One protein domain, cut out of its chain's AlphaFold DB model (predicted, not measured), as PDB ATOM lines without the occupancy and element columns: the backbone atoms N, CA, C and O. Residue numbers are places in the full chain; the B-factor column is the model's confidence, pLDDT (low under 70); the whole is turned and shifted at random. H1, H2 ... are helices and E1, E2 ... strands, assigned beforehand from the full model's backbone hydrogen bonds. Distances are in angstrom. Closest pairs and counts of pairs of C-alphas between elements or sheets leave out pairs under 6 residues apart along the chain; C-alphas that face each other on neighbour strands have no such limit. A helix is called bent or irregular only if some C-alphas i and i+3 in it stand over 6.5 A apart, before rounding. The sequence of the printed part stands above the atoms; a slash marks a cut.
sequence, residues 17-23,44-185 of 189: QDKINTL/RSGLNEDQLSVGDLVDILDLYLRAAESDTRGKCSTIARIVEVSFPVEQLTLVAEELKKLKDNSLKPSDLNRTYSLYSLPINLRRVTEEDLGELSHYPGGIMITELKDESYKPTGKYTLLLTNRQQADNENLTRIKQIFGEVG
ATOM      1  N   GLN A  17     171.963 190.884 232.516       63.88
ATOM      2  CA  GLN A  17     171.583 190.816 231.105       63.88
ATOM      3  C   GLN A  17     171.639 192.175 230.384       63.88
ATOM      4  O   GLN A  17     172.069 192.234 229.235       63.88
ATOM      5  N   ASP A  18     171.254 193.263 231.055       71.69
ATOM      6  CA  ASP A  18     171.298 194.614 230.488       71.69
ATOM      7  C   ASP A  18     172.753 195.039 230.249       71.69
ATOM      8  O   ASP A  18     173.078 195.568 229.190       71.69
ATOM      9  N   LYS A  19     173.658 194.707 231.183       78.00
ATOM     10  CA  LYS A  19     175.099 194.978 231.042       78.00
ATOM     11  C   LYS A  19     175.728 194.200 229.885       78.00
ATOM     12  O   LYS A  19     176.550 194.743 229.155       78.00
ATOM     13  N   ILE A  20     175.333 192.941 229.695       82.38
ATOM     14  CA  ILE A  20     175.790 192.119 228.566       82.38
ATOM     15  C   ILE A  20     175.329 192.718 227.236       82.38
ATOM     16  O   ILE A  20     176.127 192.814 226.308       82.38
ATOM     17  N   ASN A  21     174.076 193.165 227.148       86.50
ATOM     18  CA  ASN A  21     173.561 193.802 225.938       86.50
ATOM     19  C   ASN A  21     174.322 195.098 225.612       86.50
ATOM     20  O   ASN A  21     174.710 195.286 224.463       86.50
ATOM     21  N   THR A  22     174.653 195.921 226.612       87.62
ATOM     22  CA  THR A  22     175.502 197.109 226.407       87.62
ATOM     23  C   THR A  22     176.886 196.751 225.855       87.62
ATOM     24  O   THR A  22     177.398 197.444 224.979       87.62
ATOM     25  N   LEU A  23     177.501 195.654 226.314       89.62
ATOM     26  CA  LEU A  23     178.799 195.210 225.786       89.62
ATOM     27  C   LEU A  23     178.714 194.779 224.312       89.62
ATOM     28  O   LEU A  23     179.660 195.013 223.564       89.62
ATOM     29  N   ARG A  44     187.434 178.003 218.079       71.94
ATOM     30  CA  ARG A  44     186.999 177.404 219.346       71.94
ATOM     31  C   ARG A  44     187.910 176.267 219.810       71.94
ATOM     32  O   ARG A  44     187.997 176.042 221.010       71.94
ATOM     33  N   SER A  45     188.603 175.583 218.895       82.25
ATOM     34  CA  SER A  45     189.627 174.587 219.247       82.25
ATOM     35  C   SER A  45     190.989 175.200 219.596       82.25
ATOM     36  O   SER A  45     191.917 174.464 219.920       82.25
ATOM     37  N   GLY A  46     191.124 176.524 219.508       88.94
ATOM     38  CA  GLY A  46     192.367 177.260 219.703       88.94
ATOM     39  C   GLY A  46     192.742 178.123 218.500       88.94
ATOM     40  O   GLY A  46     192.319 177.872 217.370       88.94
ATOM     41  N   LEU A  47     193.557 179.136 218.772       91.75
ATOM     42  CA  LEU A  47     194.152 180.058 217.810       91.75
ATOM     43  C   LEU A  47     195.431 179.451 217.214       91.75
ATOM     44  O   LEU A  47     196.214 178.841 217.939       91.75
ATOM     45  N   ASN A  48     195.667 179.638 215.919       91.94
ATOM     46  CA  ASN A  48     196.986 179.418 215.315       91.94
ATOM     47  C   ASN A  48     197.960 180.536 215.710       91.94
ATOM     48  O   ASN A  48     197.539 181.598 216.169       91.94
ATOM     49  N   GLU A  49     199.251 180.299 215.470       91.88
ATOM     50  CA  GLU A  49     200.360 181.197 215.816       91.88
ATOM     51  C   GLU A  49     200.215 182.644 215.316       91.88
ATOM     52  O   GLU A  49     200.776 183.532 215.944       91.88
ATOM     53  N   ASP A  50     199.483 182.895 214.228       90.88
ATOM     54  CA  ASP A  50     199.401 184.181 213.516       90.88
ATOM     55  C   ASP A  50     197.975 184.764 213.433       90.88
ATOM     56  O   ASP A  50     197.732 185.765 212.756       90.88
ATOM     57  N   GLN A  51     197.002 184.153 214.118       91.12
ATOM     58  CA  GLN A  51     195.586 184.521 213.979       91.12
ATOM     59  C   GLN A  51     195.176 185.800 214.721       91.12
ATOM     60  O   GLN A  51     194.100 186.342 214.438       91.12
ATOM     61  N   LEU A  52     196.010 186.288 215.645       93.25
ATOM     62  CA  LEU A  52     195.796 187.565 216.324       93.25
ATOM     63  C   LEU A  52     196.660 188.654 215.696       93.25
ATOM     64  O   LEU A  52     197.855 188.473 215.499       93.25
ATOM     65  N   SER A  53     196.065 189.813 215.440       94.44
ATOM     66  CA  SER A  53     196.772 191.044 215.110       94.44
ATOM     67  C   SER A  53     196.939 191.940 216.335       94.44
ATOM     68  O   SER A  53     196.271 191.767 217.358       94.44
ATOM     69  N   VAL A  54     197.784 192.968 216.218       94.69
ATOM     70  CA  VAL A  54     197.901 194.027 217.240       94.69
ATOM     71  C   VAL A  54     196.535 194.660 217.540       94.69
ATOM     72  O   VAL A  54     196.206 194.938 218.693       94.69
ATOM     73  N   GLY A  55     195.717 194.869 216.503       94.75
ATOM     74  CA  GLY A  55     194.350 195.368 216.628       94.75
ATOM     75  C   GLY A  55     193.483 194.477 217.512       94.75
ATOM     76  O   GLY A  55     192.829 194.998 218.421       94.75
ATOM     77  N   ASP A  56     193.547 193.158 217.313       94.44
ATOM     78  CA  ASP A  56     192.789 192.204 218.124       94.44
ATOM     79  C   ASP A  56     193.229 192.224 219.580       94.44
ATOM     80  O   ASP A  56     192.374 192.196 220.455       94.44
ATOM     81  N   LEU A  57     194.535 192.315 219.861       94.12
ATOM     82  CA  LEU A  57     195.026 192.386 221.242       94.12
ATOM     83  C   LEU A  57     194.430 193.580 221.987       94.12
ATOM     84  O   LEU A  57     194.017 193.460 223.139       94.12
ATOM     85  N   VAL A  58     194.341 194.727 221.312       93.81
ATOM     86  CA  VAL A  58     193.729 195.926 221.886       93.81
ATOM     87  C   VAL A  58     192.213 195.758 222.041       93.81
ATOM     88  O   VAL A  58     191.676 196.167 223.066       93.81
ATOM     89  N   ASP A  59     191.517 195.155 221.068       93.81
ATOM     90  CA  ASP A  59     190.062 194.937 221.157       93.81
ATOM     91  C   ASP A  59     189.723 193.920 222.268       93.81
ATOM     92  O   ASP A  59     188.780 194.131 223.030       93.81
ATOM     93  N   ILE A  60     190.519 192.852 222.405       93.50
ATOM     94  CA  ILE A  60     190.432 191.849 223.477       93.50
ATOM     95  C   ILE A  60     190.622 192.516 224.839       93.50
ATOM     96  O   ILE A  60     189.826 192.292 225.752       93.50
ATOM     97  N   LEU A  61     191.656 193.349 224.974       91.62
ATOM     98  CA  LEU A  61     191.943 194.059 226.211       91.62
ATOM     99  C   LEU A  61     190.831 195.060 226.566       91.62
ATOM    100  O   LEU A  61     190.382 195.073 227.710       91.62
ATOM    101  N   ASP A  62     190.351 195.867 225.612       91.62
ATOM    102  CA  ASP A  62     189.268 196.832 225.860       91.62
ATOM    103  C   ASP A  62     187.965 196.119 226.248       91.62
ATOM    104  O   ASP A  62     187.319 196.487 227.232       91.62
ATOM    105  N   LEU A  63     187.603 195.045 225.535       91.75
ATOM    106  CA  LEU A  63     186.422 194.249 225.865       91.75
ATOM    107  C   LEU A  63     186.537 193.628 227.262       91.75
ATOM    108  O   LEU A  63     185.582 193.701 228.039       91.75
ATOM    109  N   TYR A  64     187.699 193.061 227.598       90.25
ATOM    110  CA  TYR A  64     187.969 192.510 228.924       90.25
ATOM    111  C   TYR A  64     187.806 193.569 230.017       90.25
ATOM    112  O   TYR A  64     187.046 193.360 230.961       90.25
ATOM    113  N   LEU A  65     188.466 194.722 229.883       87.81
ATOM    114  CA  LEU A  65     188.456 195.775 230.900       87.81
ATOM    115  C   LEU A  65     187.057 196.360 231.101       87.81
ATOM    116  O   LEU A  65     186.643 196.564 232.241       87.81
ATOM    117  N   ARG A  66     186.284 196.546 230.025       87.81
ATOM    118  CA  ARG A  66     184.882 196.982 230.116       87.81
ATOM    119  C   ARG A  66     183.992 195.935 230.775       87.81
ATOM    120  O   ARG A  66     183.169 196.287 231.617       87.81
ATOM    121  N   ALA A  67     184.160 194.660 230.430       87.50
ATOM    122  CA  ALA A  67     183.396 193.571 231.039       87.50
ATOM    123  C   ALA A  67     183.736 193.381 232.528       87.50
ATOM    124  O   ALA A  67     182.841 193.091 233.325       87.50
ATOM    125  N   ALA A  68     185.001 193.601 232.894       84.81
ATOM    126  CA  ALA A  68     185.519 193.583 234.258       84.81
ATOM    127  C   ALA A  68     185.271 194.891 235.034       84.81
ATOM    128  O   ALA A  68     185.715 195.000 236.177       84.81
ATOM    129  N   GLU A  69     184.608 195.887 234.430       84.06
ATOM    130  CA  GLU A  69     184.354 197.212 235.021       84.06
ATOM    131  C   GLU A  69     185.638 197.884 235.563       84.06
ATOM    132  O   GLU A  69     185.639 198.552 236.595       84.06
ATOM    133  N   SER A  70     186.753 197.679 234.858       82.50
ATOM    134  CA  SER A  70     188.096 198.148 235.214       82.50
ATOM    135  C   SER A  70     188.519 199.364 234.380       82.50
ATOM    136  O   SER A  70     188.035 199.564 233.266       82.50
ATOM    137  N   ASP A  71     189.445 200.182 234.901       79.69
ATOM    138  CA  ASP A  71     189.983 201.329 234.149       79.69
ATOM    139  C   ASP A  71     190.751 200.851 232.908       79.69
ATOM    140  O   ASP A  71     191.593 199.949 232.976       79.69
ATOM    141  N   THR A  72     190.461 201.489 231.775       73.75
ATOM    142  CA  THR A  72     191.044 201.191 230.468       73.75
ATOM    143  C   THR A  72     192.335 201.964 230.191       73.75
ATOM    144  O   THR A  72     193.056 201.621 229.255       73.75
ATOM    145  N   ARG A  73     192.636 203.017 230.962       75.31
ATOM    146  CA  ARG A  73     193.780 203.910 230.706       75.31
ATOM    147  C   ARG A  73     195.126 203.254 231.002       75.31
ATOM    148  O   ARG A  73     195.297 202.590 232.025       75.31
ATOM    149  N   GLY A  74     196.078 203.445 230.090       72.19
ATOM    150  CA  GLY A  74     197.463 202.977 230.229       72.19
ATOM    151  C   GLY A  74     197.652 201.458 230.203       72.19
ATOM    152  O   GLY A  74     198.746 200.959 230.469       72.19
ATOM    153  N   LYS A  75     196.602 200.697 229.873       81.88
ATOM    154  CA  LYS A  75     196.654 199.228 229.841       81.88
ATOM    155  C   LYS A  75     197.254 198.670 228.546       81.88
ATOM    156  O   LYS A  75     197.664 197.518 228.520       81.88
ATOM    157  N   CYS A  76     197.388 199.488 227.502       87.50
ATOM    158  CA  CYS A  76     197.973 199.081 226.221       87.50
ATOM    159  C   CYS A  76     199.508 198.948 226.234       87.50
ATOM    160  O   CYS A  76     200.084 198.486 225.248       87.50
ATOM    161  N   SER A  77     200.184 199.308 227.330       87.56
ATOM    162  CA  SER A  77     201.651 199.271 227.416       87.56
ATOM    163  C   SER A  77     202.229 197.865 227.207       87.56
ATOM    164  O   SER A  77     203.257 197.725 226.544       87.56
ATOM    165  N   THR A  78     201.550 196.810 227.673       87.38
ATOM    166  CA  THR A  78     201.965 195.424 227.399       87.38
ATOM    167  C   THR A  78     201.867 195.079 225.915       87.38
ATOM    168  O   THR A  78     202.754 194.422 225.378       87.38
ATOM    169  N   ILE A  79     200.848 195.583 225.215       91.50
ATOM    170  CA  ILE A  79     200.697 195.366 223.769       91.50
ATOM    171  C   ILE A  79     201.863 196.013 223.019       91.50
ATOM    172  O   ILE A  79     202.405 195.401 222.104       91.50
ATOM    173  N   ALA A  80     202.319 197.197 223.441       90.69
ATOM    174  CA  ALA A  80     203.517 197.802 222.864       90.69
ATOM    175  C   ALA A  80     204.754 196.898 223.024       90.69
ATOM    176  O   ALA A  80     205.488 196.712 222.059       90.69
ATOM    177  N   ARG A  81     204.949 196.279 224.200       88.81
ATOM    178  CA  ARG A  81     206.065 195.339 224.439       88.81
ATOM    179  C   ARG A  81     205.959 194.090 223.559       88.81
ATOM    180  O   ARG A  81     206.959 193.662 222.996       88.81
ATOM    181  N   ILE A  82     204.749 193.547 223.398       91.00
ATOM    182  CA  ILE A  82     204.477 192.424 222.489       91.00
ATOM    183  C   ILE A  82     204.869 192.782 221.051       91.00
ATOM    184  O   ILE A  82     205.511 191.978 220.380       91.00
ATOM    185  N   VAL A  83     204.521 193.982 220.579       90.94
ATOM    186  CA  VAL A  83     204.895 194.448 219.235       90.94
ATOM    187  C   VAL A  83     206.412 194.580 219.108       90.94
ATOM    188  O   VAL A  83     206.983 194.067 218.153       90.94
ATOM    189  N   GLU A  84     207.082 195.211 220.072       89.31
ATOM    190  CA  GLU A  84     208.540 195.401 220.036       89.31
ATOM    191  C   GLU A  84     209.318 194.087 219.961       89.31
ATOM    192  O   GLU A  84     210.359 194.020 219.314       89.31
ATOM    193  N   VAL A  85     208.791 193.038 220.584       85.62
ATOM    194  CA  VAL A  85     209.349 191.692 220.482       85.62
ATOM    195  C   VAL A  85     208.929 191.003 219.190       85.62
ATOM    196  O   VAL A  85     209.720 190.281 218.601       85.62
ATOM    197  N   SER A  86     207.710 191.209 218.701       85.19
ATOM    198  CA  SER A  86     207.199 190.460 217.547       85.19
ATOM    199  C   SER A  86     207.821 190.873 216.210       85.19
ATOM    200  O   SER A  86     207.827 190.055 215.290       85.19
ATOM    201  N   PHE A  87     208.367 192.089 216.088       85.56
ATOM    202  CA  PHE A  87     208.832 192.627 214.803       85.56
ATOM    203  C   PHE A  87     210.296 193.104 214.820       85.56
ATOM    204  O   PHE A  87     210.782 193.575 215.848       85.56
ATOM    205  N   PRO A  88     211.010 193.028 213.678       84.38
ATOM    206  CA  PRO A  88     212.339 193.619 213.520       84.38
ATOM    207  C   PRO A  88     212.333 195.139 213.732       84.38
ATOM    208  O   PRO A  88     211.354 195.814 213.404       84.38
ATOM    209  N   VAL A  89     213.457 195.690 214.201       83.00
ATOM    210  CA  VAL A  89     213.610 197.124 214.513       83.00
ATOM    211  C   VAL A  89     213.267 198.011 213.315       83.00
ATOM    212  O   VAL A  89     212.630 199.050 213.481       83.00
ATOM    213  N   GLU A  90     213.611 197.587 212.101       83.38
ATOM    214  CA  GLU A  90     213.338 198.325 210.869       83.38
ATOM    215  C   GLU A  90     211.830 198.523 210.654       83.38
ATOM    216  O   GLU A  90     211.398 199.615 210.288       83.38
ATOM    217  N   GLN A  91     211.011 197.510 210.958       81.25
ATOM    218  CA  GLN A  91     209.551 197.606 210.856       81.25
ATOM    219  C   GLN A  91     208.958 198.478 211.968       81.25
ATOM    220  O   GLN A  91     207.993 199.202 211.726       81.25
ATOM    221  N   LEU A  92     209.564 198.473 213.161       83.44
ATOM    222  CA  LEU A  92     209.130 199.301 214.291       83.44
ATOM    223  C   LEU A  92     209.304 200.802 214.013       83.44
ATOM    224  O   LEU A  92     208.503 201.600 214.500       83.44
ATOM    225  N   THR A  93     210.290 201.203 213.197       84.00
ATOM    226  CA  THR A  93     210.480 202.623 212.840       84.00
ATOM    227  C   THR A  93     209.294 203.202 212.067       84.00
ATOM    228  O   THR A  93     208.913 204.349 212.299       84.00
ATOM    229  N   LEU A  94     208.651 202.392 211.217       82.94
ATOM    230  CA  LEU A  94     207.494 202.788 210.407       82.94
ATOM    231  C   LEU A  94     206.215 202.968 211.230       82.94
ATOM    232  O   LEU A  94     205.277 203.603 210.760       82.94
ATOM    233  N   VAL A  95     206.175 202.405 212.440       86.94
ATOM    234  CA  VAL A  95     205.013 202.418 213.342       86.94
ATOM    235  C   VAL A  95     205.322 203.081 214.691       86.94
ATOM    236  O   VAL A  95     204.536 202.980 215.636       86.94
ATOM    237  N   ALA A  96     206.461 203.776 214.794       85.56
ATOM    238  CA  ALA A  96     206.999 204.313 216.044       85.56
ATOM    239  C   ALA A  96     206.048 205.301 216.741       85.56
ATOM    240  O   ALA A  96     205.969 205.331 217.970       85.56
ATOM    241  N   GLU A  97     205.294 206.090 215.970       87.81
ATOM    242  CA  GLU A  97     204.318 207.035 216.519       87.81
ATOM    243  C   GLU A  97     203.146 206.326 217.207       87.81
ATOM    244  O   GLU A  97     202.790 206.681 218.330       87.81
ATOM    245  N   GLU A  98     202.567 205.298 216.579       89.19
ATOM    246  CA  GLU A  98     201.489 204.515 217.199       89.19
ATOM    247  C   GLU A  98     202.001 203.664 218.365       89.19
ATOM    248  O   GLU A  98     201.332 203.561 219.392       89.19
ATOM    249  N   LEU A  99     203.223 203.133 218.276       89.00
ATOM    250  CA  LEU A  99     203.878 202.472 219.408       89.00
ATOM    251  C   LEU A  99     204.029 203.407 220.609       89.00
ATOM    252  O   LEU A  99     203.778 203.002 221.746       89.00
ATOM    253  N   LYS A 100     204.399 204.670 220.374       89.44
ATOM    254  CA  LYS A 100     204.483 205.682 221.433       89.44
ATOM    255  C   LYS A 100     203.116 205.937 222.070       89.44
ATOM    256  O   LYS A 100     203.050 206.055 223.291       89.44
ATOM    257  N   LYS A 101     202.039 205.968 221.279       89.44
ATOM    258  CA  LYS A 101     200.668 206.103 221.801       89.44
ATOM    259  C   LYS A 101     200.272 204.910 222.665       89.44
ATOM    260  O   LYS A 101     199.762 205.116 223.757       89.44
ATOM    261  N   LEU A 102     200.560 203.676 222.243       88.75
ATOM    262  CA  LEU A 102     200.261 202.477 223.045       88.75
ATOM    263  C   LEU A 102     200.953 202.485 224.420       88.75
ATOM    264  O   LEU A 102     200.432 201.902 225.371       88.75
ATOM    265  N   LYS A 103     202.105 203.154 224.531       89.19
ATOM    266  CA  LYS A 103     202.849 203.342 225.786       89.19
ATOM    267  C   LYS A 103     202.345 204.510 226.640       89.19
ATOM    268  O   LYS A 103     202.799 204.660 227.771       89.19
ATOM    269  N   ASP A 104     201.448 205.346 226.123       88.00
ATOM    270  CA  ASP A 104     200.924 206.502 226.841       88.00
ATOM    271  C   ASP A 104     199.901 206.067 227.903       88.00
ATOM    272  O   ASP A 104     198.865 205.467 227.613       88.00
ATOM    273  N   ASN A 105     200.182 206.409 229.162       78.62
ATOM    274  CA  ASN A 105     199.339 206.058 230.303       78.62
ATOM    275  C   ASN A 105     197.987 206.793 230.327       78.62
ATOM    276  O   ASN A 105     197.079 206.387 231.052       78.62
ATOM    277  N   SER A 106     197.847 207.876 229.564       81.25
ATOM    278  CA  SER A 106     196.616 208.665 229.479       81.25
ATOM    279  C   SER A 106     195.652 208.179 228.393       81.25
ATOM    280  O   SER A 106     194.456 208.473 228.461       81.25
ATOM    281  N   LEU A 107     196.155 207.398 227.435       82.44
ATOM    282  CA  LEU A 107     195.415 206.920 226.277       82.44
ATOM    283  C   LEU A 107     194.344 205.891 226.672       82.44
ATOM    284  O   LEU A 107     194.603 204.970 227.456       82.44
ATOM    285  N   LYS A 108     193.153 205.997 226.070       83.69
ATOM    286  CA  LYS A 108     192.167 204.910 226.059       83.69
ATOM    287  C   LYS A 108     192.260 204.111 224.754       83.69
ATOM    288  O   LYS A 108     192.485 204.701 223.700       83.69
ATOM    289  N   PRO A 109     191.991 202.791 224.774       83.56
ATOM    290  CA  PRO A 109     191.960 201.967 223.561       83.56
ATOM    291  C   PRO A 109     191.079 202.524 222.431       83.56
ATOM    292  O   PRO A 109     191.411 202.370 221.259       83.56
ATOM    293  N   SER A 110     189.979 203.202 222.779       80.06
ATOM    294  CA  SER A 110     189.056 203.839 221.830       80.06
ATOM    295  C   SER A 110     189.653 205.011 221.052       80.06
ATOM    296  O   SER A 110     189.124 205.360 220.004       80.06
ATOM    297  N   ASP A 111     190.723 205.620 221.560       84.19
ATOM    298  CA  ASP A 111     191.327 206.825 220.983       84.19
ATOM    299  C   ASP A 111     192.385 206.474 219.917       84.19
ATOM    300  O   ASP A 111     192.959 207.350 219.268       84.19
ATOM    301  N   LEU A 112     192.664 205.179 219.739       85.56
ATOM    302  CA  LEU A 112     193.638 204.674 218.781       85.56
ATOM    303  C   LEU A 112     193.096 204.708 217.356       85.56
ATOM    304  O   LEU A 112     191.963 204.300 217.086       85.56
ATOM    305  N   ASN A 113     193.951 205.101 216.414       86.25
ATOM    306  CA  ASN A 113     193.600 205.090 215.004       86.25
ATOM    307  C   ASN A 113     193.637 203.658 214.447       86.25
ATOM    308  O   ASN A 113     194.649 203.216 213.907       86.25
ATOM    309  N   ARG A 114     192.519 202.931 214.555       84.31
ATOM    310  CA  ARG A 114     192.413 201.513 214.157       84.31
ATOM    311  C   ARG A 114     192.644 201.254 212.663       84.31
ATOM    312  O   ARG A 114     192.801 200.099 212.290       84.31
ATOM    313  N   THR A 115     192.688 202.289 211.819       86.06
ATOM    314  CA  THR A 115     193.031 202.152 210.392       86.06
ATOM    315  C   THR A 115     194.536 202.212 210.131       86.06
ATOM    316  O   THR A 115     194.964 202.035 208.993       86.06
ATOM    317  N   TYR A 116     195.349 202.505 211.149       89.50
ATOM    318  CA  TYR A 116     196.799 202.541 211.015       89.50
ATOM    319  C   TYR A 116     197.372 201.130 210.823       89.50
ATOM    320  O   TYR A 116     196.910 200.172 211.447       89.50
ATOM    321  N   SER A 117     198.405 201.008 209.985       88.06
ATOM    322  CA  SER A 117     198.969 199.721 209.539       88.06
ATOM    323  C   SER A 117     199.464 198.830 210.679       88.06
ATOM    324  O   SER A 117     199.380 197.613 210.573       88.06
ATOM    325  N   LEU A 118     199.915 199.411 211.795       91.94
ATOM    326  CA  LEU A 118     200.273 198.671 213.009       91.94
ATOM    327  C   LEU A 118     199.184 197.669 213.423       91.94
ATOM    328  O   LEU A 118     199.492 196.534 213.775       91.94
ATOM    329  N   TYR A 119     197.910 198.070 213.383       92.75
ATOM    330  CA  TYR A 119     196.807 197.277 213.933       92.75
ATOM    331  C   TYR A 119     196.407 196.080 213.063       92.75
ATOM    332  O   TYR A 119     195.726 195.173 213.553       92.75
ATOM    333  N   SER A 120     196.856 196.036 211.808       91.81
ATOM    334  CA  SER A 120     196.691 194.876 210.930       91.81
ATOM    335  C   SER A 120     197.865 193.895 210.989       91.81
ATOM    336  O   SER A 120     197.750 192.809 210.424       91.81
ATOM    337  N   LEU A 121     198.966 194.225 211.680       92.25
ATOM    338  CA  LEU A 121     200.122 193.333 211.761       92.25
ATOM    339  C   LEU A 121     199.805 192.084 212.606       92.25
ATOM    340  O   LEU A 121     199.334 192.238 213.739       92.25
ATOM    341  N   PRO A 122     200.068 190.866 212.095       93.00
ATOM    342  CA  PRO A 122     199.886 189.628 212.847       93.00
ATOM    343  C   PRO A 122     200.963 189.484 213.926       93.00
ATOM    344  O   PRO A 122     202.141 189.737 213.684       93.00
ATOM    345  N   ILE A 123     200.560 189.063 215.120       92.19
ATOM    346  CA  ILE A 123     201.445 188.771 216.247       92.19
ATOM    347  C   ILE A 123     201.827 187.296 216.215       92.19
ATOM    348  O   ILE A 123     200.964 186.441 216.045       92.19
ATOM    349  N   ASN A 124     203.106 187.002 216.451       91.56
ATOM    350  CA  ASN A 124     203.584 185.634 216.618       91.56
ATOM    351  C   ASN A 124     203.308 185.157 218.055       91.56
ATOM    352  O   ASN A 124     204.055 185.473 218.983       91.56
ATOM    353  N   LEU A 125     202.226 184.397 218.240       92.06
ATOM    354  CA  LEU A 125     201.798 183.932 219.563       92.06
ATOM    355  C   LEU A 125     202.814 183.001 220.217       92.06
ATOM    356  O   LEU A 125     202.983 183.066 221.433       92.06
ATOM    357  N   ARG A 126     203.539 182.205 219.426       92.44
ATOM    358  CA  ARG A 126     204.606 181.344 219.931       92.44
ATOM    359  C   ARG A 126     205.673 182.157 220.645       92.44
ATOM    360  O   ARG A 126     205.920 181.924 221.826       92.44
ATOM    361  N   ARG A 127     206.218 183.168 219.970       90.25
ATOM    362  CA  ARG A 127     207.237 184.056 220.537       90.25
ATOM    363  C   ARG A 127     206.726 184.801 221.769       90.25
ATOM    364  O   ARG A 127     207.419 184.860 222.777       90.25
ATOM    365  N   VAL A 128     205.492 185.309 221.720       88.88
ATOM    366  CA  VAL A 128     204.860 185.988 222.865       88.88
ATOM    367  C   VAL A 128     204.767 185.076 224.089       88.88
ATOM    368  O   VAL A 128     205.028 185.524 225.204       88.88
ATOM    369  N   THR A 129     204.407 183.805 223.898       88.25
ATOM    370  CA  THR A 129     204.323 182.844 225.005       88.25
ATOM    371  C   THR A 129     205.684 182.343 225.487       88.25
ATOM    372  O   THR A 129     205.848 182.154 226.687       88.25
ATOM    373  N   GLU A 130     206.659 182.150 224.593       88.31
ATOM    374  CA  GLU A 130     208.020 181.713 224.945       88.31
ATOM    375  C   GLU A 130     208.777 182.791 225.745       88.31
ATOM    376  O   GLU A 130     209.561 182.456 226.631       88.31
ATOM    377  N   GLU A 131     208.509 184.075 225.482       85.06
ATOM    378  CA  GLU A 131     209.115 185.215 226.189       85.06
ATOM    379  C   GLU A 131     208.327 185.675 227.439       85.06
ATOM    380  O   GLU A 131     208.655 186.705 228.024       85.06
ATOM    381  N   ASP A 132     207.295 184.932 227.864       83.50
ATOM    382  CA  ASP A 132     206.429 185.261 229.018       83.50
ATOM    383  C   ASP A 132     205.758 186.652 228.919       83.50
ATOM    384  O   ASP A 132     205.517 187.352 229.901       83.50
ATOM    385  N   LEU A 133     205.433 187.076 227.692       83.06
ATOM    386  CA  LEU A 133     204.761 188.349 227.396       83.06
ATOM    387  C   LEU A 133     203.264 188.185 227.115       83.06
ATOM    388  O   LEU A 133     202.598 189.135 226.708       83.06
ATOM    389  N   GLY A 134     202.719 186.986 227.327       77.69
ATOM    390  CA  GLY A 134     201.317 186.673 227.058       77.69
ATOM    391  C   GLY A 134     200.317 187.414 227.949       77.69
ATOM    392  O   GLY A 134     199.133 187.436 227.623       77.69
ATOM    393  N   GLU A 135     200.739 188.020 229.059       86.88
ATOM    394  CA  GLU A 135     199.836 188.661 230.018       86.88
ATOM    395  C   GLU A 135     199.416 190.077 229.591       86.88
ATOM    396  O   GLU A 135     200.109 191.063 229.828       86.88
ATOM    397  N   LEU A 136     198.227 190.197 228.996       84.31
ATOM    398  CA  LEU A 136     197.683 191.473 228.519       84.31
ATOM    399  C   LEU A 136     197.155 192.362 229.658       84.31
ATOM    400  O   LEU A 136     197.137 193.584 229.527       84.31
ATOM    401  N   SER A 137     196.714 191.773 230.772       82.06
ATOM    402  CA  SER A 137     196.248 192.498 231.960       82.06
ATOM    403  C   SER A 137     196.542 191.697 233.227       82.06
ATOM    404  O   SER A 137     196.391 190.479 233.206       82.06
ATOM    405  N   HIS A 138     196.916 192.385 234.311       75.25
ATOM    406  CA  HIS A 138     197.282 191.815 235.618       75.25
ATOM    407  C   HIS A 138     196.244 192.139 236.713       75.25
ATOM    408  O   HIS A 138     195.530 193.134 236.608       75.25
ATOM    409  N   TYR A 139     196.256 191.313 237.774       54.22
ATOM    410  CA  TYR A 139     195.696 191.429 239.145       54.22
ATOM    411  C   TYR A 139     194.653 192.538 239.462       54.22
ATOM    412  O   TYR A 139     194.911 193.714 239.210       54.22
ATOM    413  N   PRO A 140     193.537 192.234 240.173       52.62
ATOM    414  CA  PRO A 140     193.177 190.963 240.835       52.62
ATOM    415  C   PRO A 140     192.547 189.907 239.910       52.62
ATOM    416  O   PRO A 140     192.388 188.752 240.311       52.62
ATOM    417  N   GLY A 141     192.270 190.278 238.660       70.50
ATOM    418  CA  GLY A 141     191.927 189.370 237.573       70.50
ATOM    419  C   GLY A 141     192.581 189.849 236.282       70.50
ATOM    420  O   GLY A 141     192.571 191.049 235.997       70.50
ATOM    421  N   GLY A 142     193.156 188.928 235.521       84.19
ATOM    422  CA  GLY A 142     193.901 189.200 234.304       84.19
ATOM    423  C   GLY A 142     193.417 188.383 233.114       84.19
ATOM    424  O   GLY A 142     192.600 187.466 233.229       84.19
ATOM    425  N   ILE A 143     193.960 188.723 231.952       88.06
ATOM    426  CA  ILE A 143     193.806 187.938 230.733       88.06
ATOM    427  C   ILE A 143     195.183 187.716 230.137       88.06
ATOM    428  O   ILE A 143     195.958 188.660 229.972       88.06
ATOM    429  N   MET A 144     195.481 186.458 229.839       90.94
ATOM    430  CA  MET A 144     196.748 186.070 229.247       90.94
ATOM    431  C   MET A 144     196.548 185.172 228.036       90.94
ATOM    432  O   MET A 144     195.603 184.391 227.978       90.94
ATOM    433  N   ILE A 145     197.457 185.266 227.080       91.69
ATOM    434  CA  ILE A 145     197.579 184.340 225.962       91.69
ATOM    435  C   ILE A 145     198.473 183.196 226.425       91.69
ATOM    436  O   ILE A 145     199.562 183.425 226.947       91.69
ATOM    437  N   THR A 146     198.020 181.961 226.241       92.25
ATOM    438  CA  THR A 146     198.787 180.773 226.615       92.25
ATOM    439  C   THR A 146     198.623 179.668 225.584       92.25
ATOM    440  O   THR A 146     197.603 179.592 224.892       92.25
ATOM    441  N   GLU A 147     199.627 178.807 225.476       93.00
ATOM    442  CA  GLU A 147     199.557 177.632 224.622       93.00
ATOM    443  C   GLU A 147     198.622 176.574 225.230       93.00
ATOM    444  O   GLU A 147     198.680 176.238 226.417       93.00
ATOM    445  N   LEU A 148     197.740 176.028 224.397       90.56
ATOM    446  CA  LEU A 148     196.896 174.898 224.733       90.56
ATOM    447  C   LEU A 148     197.750 173.645 224.893       90.56
ATOM    448  O   LEU A 148     198.507 173.257 224.000       90.56
ATOM    449  N   LYS A 149     197.543 172.978 226.025       89.31
ATOM    450  CA  LYS A 149     198.090 171.657 226.310       89.31
ATOM    451  C   LYS A 149     197.012 170.594 226.139       89.31
ATOM    452  O   LYS A 149     195.851 170.845 226.479       89.31
ATOM    453  N   ASP A 150     197.405 169.442 225.609       87.25
ATOM    454  CA  ASP A 150     196.548 168.261 225.527       87.25
ATOM    455  C   ASP A 150     196.361 167.587 226.902       87.25
ATOM    456  O   ASP A 150     196.892 168.041 227.921       87.25
ATOM    457  N   GLU A 151     195.603 166.489 226.944       88.31
ATOM    458  CA  GLU A 151     195.364 165.707 228.169       88.31
ATOM    459  C   GLU A 151     196.651 165.112 228.770       88.31
ATOM    460  O   GLU A 151     196.711 164.828 229.964       88.31
ATOM    461  N   SER A 152     197.702 164.965 227.957       90.56
ATOM    462  CA  SER A 152     199.034 164.519 228.374       90.56
ATOM    463  C   SER A 152     199.971 165.673 228.756       90.56
ATOM    464  O   SER A 152     201.164 165.451 228.973       90.56
ATOM    465  N   TYR A 153     199.440 166.896 228.866       85.56
ATOM    466  CA  TYR A 153     200.167 168.134 229.151       85.56
ATOM    467  C   TYR A 153     201.201 168.537 228.088       85.56
ATOM    468  O   TYR A 153     202.100 169.336 228.376       85.56
ATOM    469  N   LYS A 154     201.074 168.039 226.853       87.06
ATOM    470  CA  LYS A 154     201.970 168.395 225.748       87.06
ATOM    471  C   LYS A 154     201.460 169.619 224.969       87.06
ATOM    472  O   LYS A 154     200.248 169.739 224.774       87.06
ATOM    473  N   PRO A 155     202.367 170.509 224.520       87.38
ATOM    474  CA  PRO A 155     202.081 171.590 223.575       87.38
ATOM    475  C   PRO A 155     201.320 171.109 222.335       87.38
ATOM    476  O   PRO A 155     201.700 170.108 221.727       87.38
ATOM    477  N   THR A 156     200.262 171.822 221.949       89.50
ATOM    478  CA  THR A 156     199.472 171.505 220.743       89.50
ATOM    479  C   THR A 156     199.797 172.407 219.550       89.50
ATOM    480  O   THR A 156     199.264 172.181 218.463       89.50
ATOM    481  N   GLY A 157     200.622 173.449 219.732       91.25
ATOM    482  CA  GLY A 157     200.820 174.505 218.731       91.25
ATOM    483  C   GLY A 157     199.586 175.394 218.530       91.25
ATOM    484  O   GLY A 157     199.494 176.130 217.547       91.25
ATOM    485  N   LYS A 158     198.598 175.299 219.426       93.38
ATOM    486  CA  LYS A 158     197.393 176.134 219.442       93.38
ATOM    487  C   LYS A 158     197.392 177.005 220.684       93.38
ATOM    488  O   LYS A 158     197.896 176.599 221.723       93.38
ATOM    489  N   TYR A 159     196.752 178.164 220.612       93.31
ATOM    490  CA  TYR A 159     196.727 179.151 221.689       93.31
ATOM    491  C   TYR A 159     195.306 179.431 222.165       93.31
ATOM    492  O   TYR A 159     194.328 179.260 221.439       93.31
ATOM    493  N   THR A 160     195.179 179.870 223.406       92.62
ATOM    494  CA  THR A 160     193.911 180.273 224.012       92.62
ATOM    495  C   THR A 160     194.121 181.506 224.865       92.62
ATOM    496  O   THR A 160     195.238 181.802 225.294       92.62
ATOM    497  N   LEU A 161     193.029 182.199 225.161       91.06
ATOM    498  CA  LEU A 161     193.005 183.170 226.240       91.06
ATOM    499  C   LEU A 161     192.719 182.423 227.546       91.06
ATOM    500  O   LEU A 161     191.822 181.582 227.601       91.06
ATOM    501  N   LEU A 162     193.489 182.708 228.583       89.25
ATOM    502  CA  LEU A 162     193.273 182.231 229.940       89.25
ATOM    503  C   LEU A 162     192.867 183.428 230.794       89.25
ATOM    504  O   LEU A 162     193.606 184.411 230.897       89.25
ATOM    505  N   LEU A 163     191.685 183.342 231.399       86.19
ATOM    506  CA  LEU A 163     191.241 184.322 232.382       86.19
ATOM    507  C   LEU A 163     191.824 183.933 233.737       86.19
ATOM    508  O   LEU A 163     191.412 182.948 234.351       86.19
ATOM    509  N   THR A 164     192.793 184.702 234.220       77.81
ATOM    510  CA  THR A 164     193.370 184.481 235.543       77.81
ATOM    511  C   THR A 164     192.521 185.230 236.559       77.81
ATOM    512  O   THR A 164     192.345 186.437 236.473       77.81
ATOM    513  N   ASN A 165     191.948 184.537 237.538       69.56
ATOM    514  CA  ASN A 165     191.227 185.207 238.618       69.56
ATOM    515  C   ASN A 165     191.650 184.599 239.950       69.56
ATOM    516  O   ASN A 165     191.157 183.549 240.353       69.56
ATOM    517  N   ARG A 166     192.625 185.232 240.613       57.50
ATOM    518  CA  ARG A 166     193.136 184.758 241.909       57.50
ATOM    519  C   ARG A 166     192.280 185.222 243.092       57.50
ATOM    520  O   ARG A 166     192.534 184.765 244.201       57.50
ATOM    521  N   GLN A 167     191.292 186.104 242.897       49.88
ATOM    522  CA  GLN A 167     190.568 186.727 244.015       49.88
ATOM    523  C   GLN A 167     189.041 186.710 243.948       49.88
ATOM    524  O   GLN A 167     188.400 187.378 244.756       49.88
ATOM    525  N   GLN A 168     188.414 185.941 243.063       48.91
ATOM    526  CA  GLN A 168     186.953 185.936 243.016       48.91
ATOM    527  C   GLN A 168     186.386 184.528 242.912       48.91
ATOM    528  O   GLN A 168     186.041 184.048 241.838       48.91
ATOM    529  N   ALA A 169     186.263 183.896 244.079       45.50
ATOM    530  CA  ALA A 169     185.565 182.628 244.257       45.50
ATOM    531  C   ALA A 169     184.055 182.706 243.929       45.50
ATOM    532  O   ALA A 169     183.448 181.667 243.735       45.50
ATOM    533  N   ASP A 170     183.478 183.910 243.783       59.12
ATOM    534  CA  ASP A 170     182.088 184.143 243.361       59.12
ATOM    535  C   ASP A 170     181.961 185.476 242.601       59.12
ATOM    536  O   ASP A 170     181.738 186.520 243.214       59.12
ATOM    537  N   ASN A 171     182.123 185.517 241.272       67.19
ATOM    538  CA  ASN A 171     181.913 186.773 240.536       67.19
ATOM    539  C   ASN A 171     181.080 186.624 239.274       67.19
ATOM    540  O   ASN A 171     181.521 186.096 238.256       67.19
ATOM    541  N   GLU A 172     179.912 187.252 239.325       74.75
ATOM    542  CA  GLU A 172     179.081 187.635 238.187       74.75
ATOM    543  C   GLU A 172     179.907 188.200 237.012       74.75
ATOM    544  O   GLU A 172     179.597 187.924 235.855       74.75
ATOM    545  N   ASN A 173     181.002 188.919 237.296       77.50
ATOM    546  CA  ASN A 173     181.920 189.445 236.287       77.50
ATOM    547  C   ASN A 173     182.655 188.346 235.508       77.50
ATOM    548  O   ASN A 173     182.757 188.451 234.293       77.50
ATOM    549  N   LEU A 174     183.122 187.270 236.152       79.19
ATOM    550  CA  LEU A 174     183.780 186.165 235.443       79.19
ATOM    551  C   LEU A 174     182.791 185.453 234.515       79.19
ATOM    552  O   LEU A 174     183.119 185.185 233.361       79.19
ATOM    553  N   THR A 175     181.569 185.205 234.993       82.00
ATOM    554  CA  THR A 175     180.485 184.648 234.170       82.00
ATOM    555  C   THR A 175     180.178 185.560 232.985       82.00
ATOM    556  O   THR A 175     180.095 185.089 231.853       82.00
ATOM    557  N   ARG A 176     180.094 186.877 233.216       85.12
ATOM    558  CA  ARG A 176     179.878 187.885 232.171       85.12
ATOM    559  C   ARG A 176     181.003 187.901 231.138       85.12
ATOM    560  O   ARG A 176     180.718 187.917 229.944       85.12
ATOM    561  N   ILE A 177     182.261 187.870 231.582       86.81
ATOM    562  CA  ILE A 177     183.441 187.839 230.708       86.81
ATOM    563  C   ILE A 177     183.429 186.547 229.880       86.81
ATOM    564  O   ILE A 177     183.529 186.604 228.660       86.81
ATOM    565  N   LYS A 178     183.229 185.378 230.498       86.31
ATOM    566  CA  LYS A 178     183.153 184.106 229.760       86.31
ATOM    567  C   LYS A 178     182.017 184.101 228.738       86.31
ATOM    568  O   LYS A 178     182.221 183.655 227.612       86.31
ATOM    569  N   GLN A 179     180.850 184.637 229.096       88.44
ATOM    570  CA  GLN A 179     179.719 184.735 228.179       88.44
ATOM    571  C   GLN A 179     180.021 185.669 227.001       88.44
ATOM    572  O   GLN A 179     179.854 185.259 225.855       88.44
ATOM    573  N   ILE A 180     180.508 186.891 227.252       90.31
ATOM    574  CA  ILE A 180     180.771 187.854 226.172       90.31
ATOM    575  C   ILE A 180     181.891 187.365 225.244       90.31
ATOM    576  O   ILE A 180     181.768 187.480 224.026       90.31
ATOM    577  N   PHE A 181     182.937 186.737 225.792       89.69
ATOM    578  CA  PHE A 181     184.018 186.159 224.997       89.69
ATOM    579  C   PHE A 181     183.574 184.917 224.202       89.69
ATOM    580  O   PHE A 181     183.982 184.730 223.055       89.69
ATOM    581  N   GLY A 182     182.690 184.095 224.775       88.12
ATOM    582  CA  GLY A 182     182.073 182.975 224.065       88.12
ATOM    583  C   GLY A 182     181.199 183.427 222.889       88.12
ATOM    584  O   GLY A 182     181.195 182.779 221.840       88.12
ATOM    585  N   GLU A 183     180.501 184.558 223.030       89.38
ATOM    586  CA  GLU A 183     179.663 185.136 221.972       89.38
ATOM    587  C   GLU A 183     180.459 185.789 220.830       89.38
ATOM    588  O   GLU A 183     179.998 185.758 219.687       89.38
ATOM    589  N   VAL A 184     181.656 186.332 221.095       90.62
ATOM    590  CA  VAL A 184     182.563 186.783 220.016       90.62
ATOM    591  C   VAL A 184     183.303 185.626 219.342       90.62
ATOM    592  O   VAL A 184     183.884 185.830 218.286       90.62
ATOM    593  N   GLY A 185     183.281 184.415 219.911       87.56
ATOM    594  CA  GLY A 185     183.892 183.219 219.318       87.56
ATOM    595  C   GLY A 185     185.369 182.991 219.657       87.56
ATOM    596  O   GLY A 185     185.991 182.116 219.057       87.56
TER     597      GLY A 185
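What this domain is: This is residues 17 to 23 and 44 to 185 of the 189 residues of an uncharacterized protein of Candidatus Roizmanbacteria bacterium RIFCSPHIGHO2_02_FULL_38_11 (UniProt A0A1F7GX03). A small, strongly bent sheet of three strands has the long helix H2 crossing slantwise over it in the middle of the domain. H8 and H1 pack at one end of H2, H3 and H6 at its other end with H5 and H4 beyond H3, and H7 sits beside the strands. The printed part has 149 residues, with named elements in the order H1 to H7, E1, E2, E3, H8; the sheet order is E1, E2, E3, antiparallel, and the class is mixed, helices and strands. It is compact, with a radius of gyration of the C-alphas of 15.5 A and spans of 46 by 40 by 24 A.

How they stand to each other: E1, residues 135 to 137, E2, residues 141 to 149, and E3, residues 155 to 165, form a meander, each strand the antiparallel neighbour of the one before. N 136 and O 143 of the hairpin E1 and E2 are 2.9 A apart, and N 148 and O 158 of the hairpin E2 and E3 are 2.7 A apart, both within hydrogen-bond range. E2 bends by 66 degrees at residue 145 and E3 by 97 degrees at residue 158. The hub is H2, residues 54 to 67, over E1 and E2 at a height over the sheet of 9.5 A; on the local plane it stands at 50 degrees to E2, slantwise to the strands. H7, residues 125 to 130, is on the sheet but over none of its strands; its closest C-alphas to E2 are Thr 129 and Thr 146, 6.1 A. H3, residues 77 to 86, forms a helical hairpin with H2 at a shallow tilt of 25 degrees, closest C-alphas Leu 57 and Ile 79, 6.9 A, and touches H7 about perpendicular at 85 degrees, closest C-alphas Ile 82 and Val 128, 6.5 A. H5, residues 96 to 102, touches H3, closest C-alphas Ser 77 and Leu 102, 5.6 A; H4, residues 89 to 93, is close to H3 but not clearly touching, closest C-alphas Glu 84 and Leu 92, 7.0 A. H6, residues 117 to 120, touches H2 at C-alphas Gly 55 and Tyr 119, their closest, 4.1 A. H8, residues 172 to 184, touches H2 with residues 64 to 67 of H2 alone, closest C-alphas Ala 67 and Ile 177, 5.7 A, and only grazes the sheet. H1, residues 17 to 23, only just touches H8, with 3 pairs of C-alphas within 8 A, closest Ile 20 and Arg 176, 6.9 A. Every O i to N i+4 pair is within hydrogen-bond range in H1, H2, H3, H4, H5, H7 and H8; H6 is too short for one.

Where its parts are: H1 begins at C-alpha 17, (171.583, 190.816, 231.105). H2 measures 20.0 A, H3 14.3 A, E2 21.9 A, E3 23.0 A and H8 18.5 A from first to last C-alpha. H2 begins at C-alpha 54, (197.901, 194.027, 217.240), and H8 ends at C-alpha 184, (182.563, 186.783, 220.016).

The domain as a whole: The C-alphas farthest apart, of Glu 90 and Asp 170, are 47.3 A apart. Residues 24 to 43 are not printed, and C-alphas 23 and 44 are 20.6 A apart across the cut. The link H5 to H6, residues 103 to 116, is long. The mean pLDDT of the printed part is 84.9; residues 17, 139 to 140 and 165 to 171 are under 70.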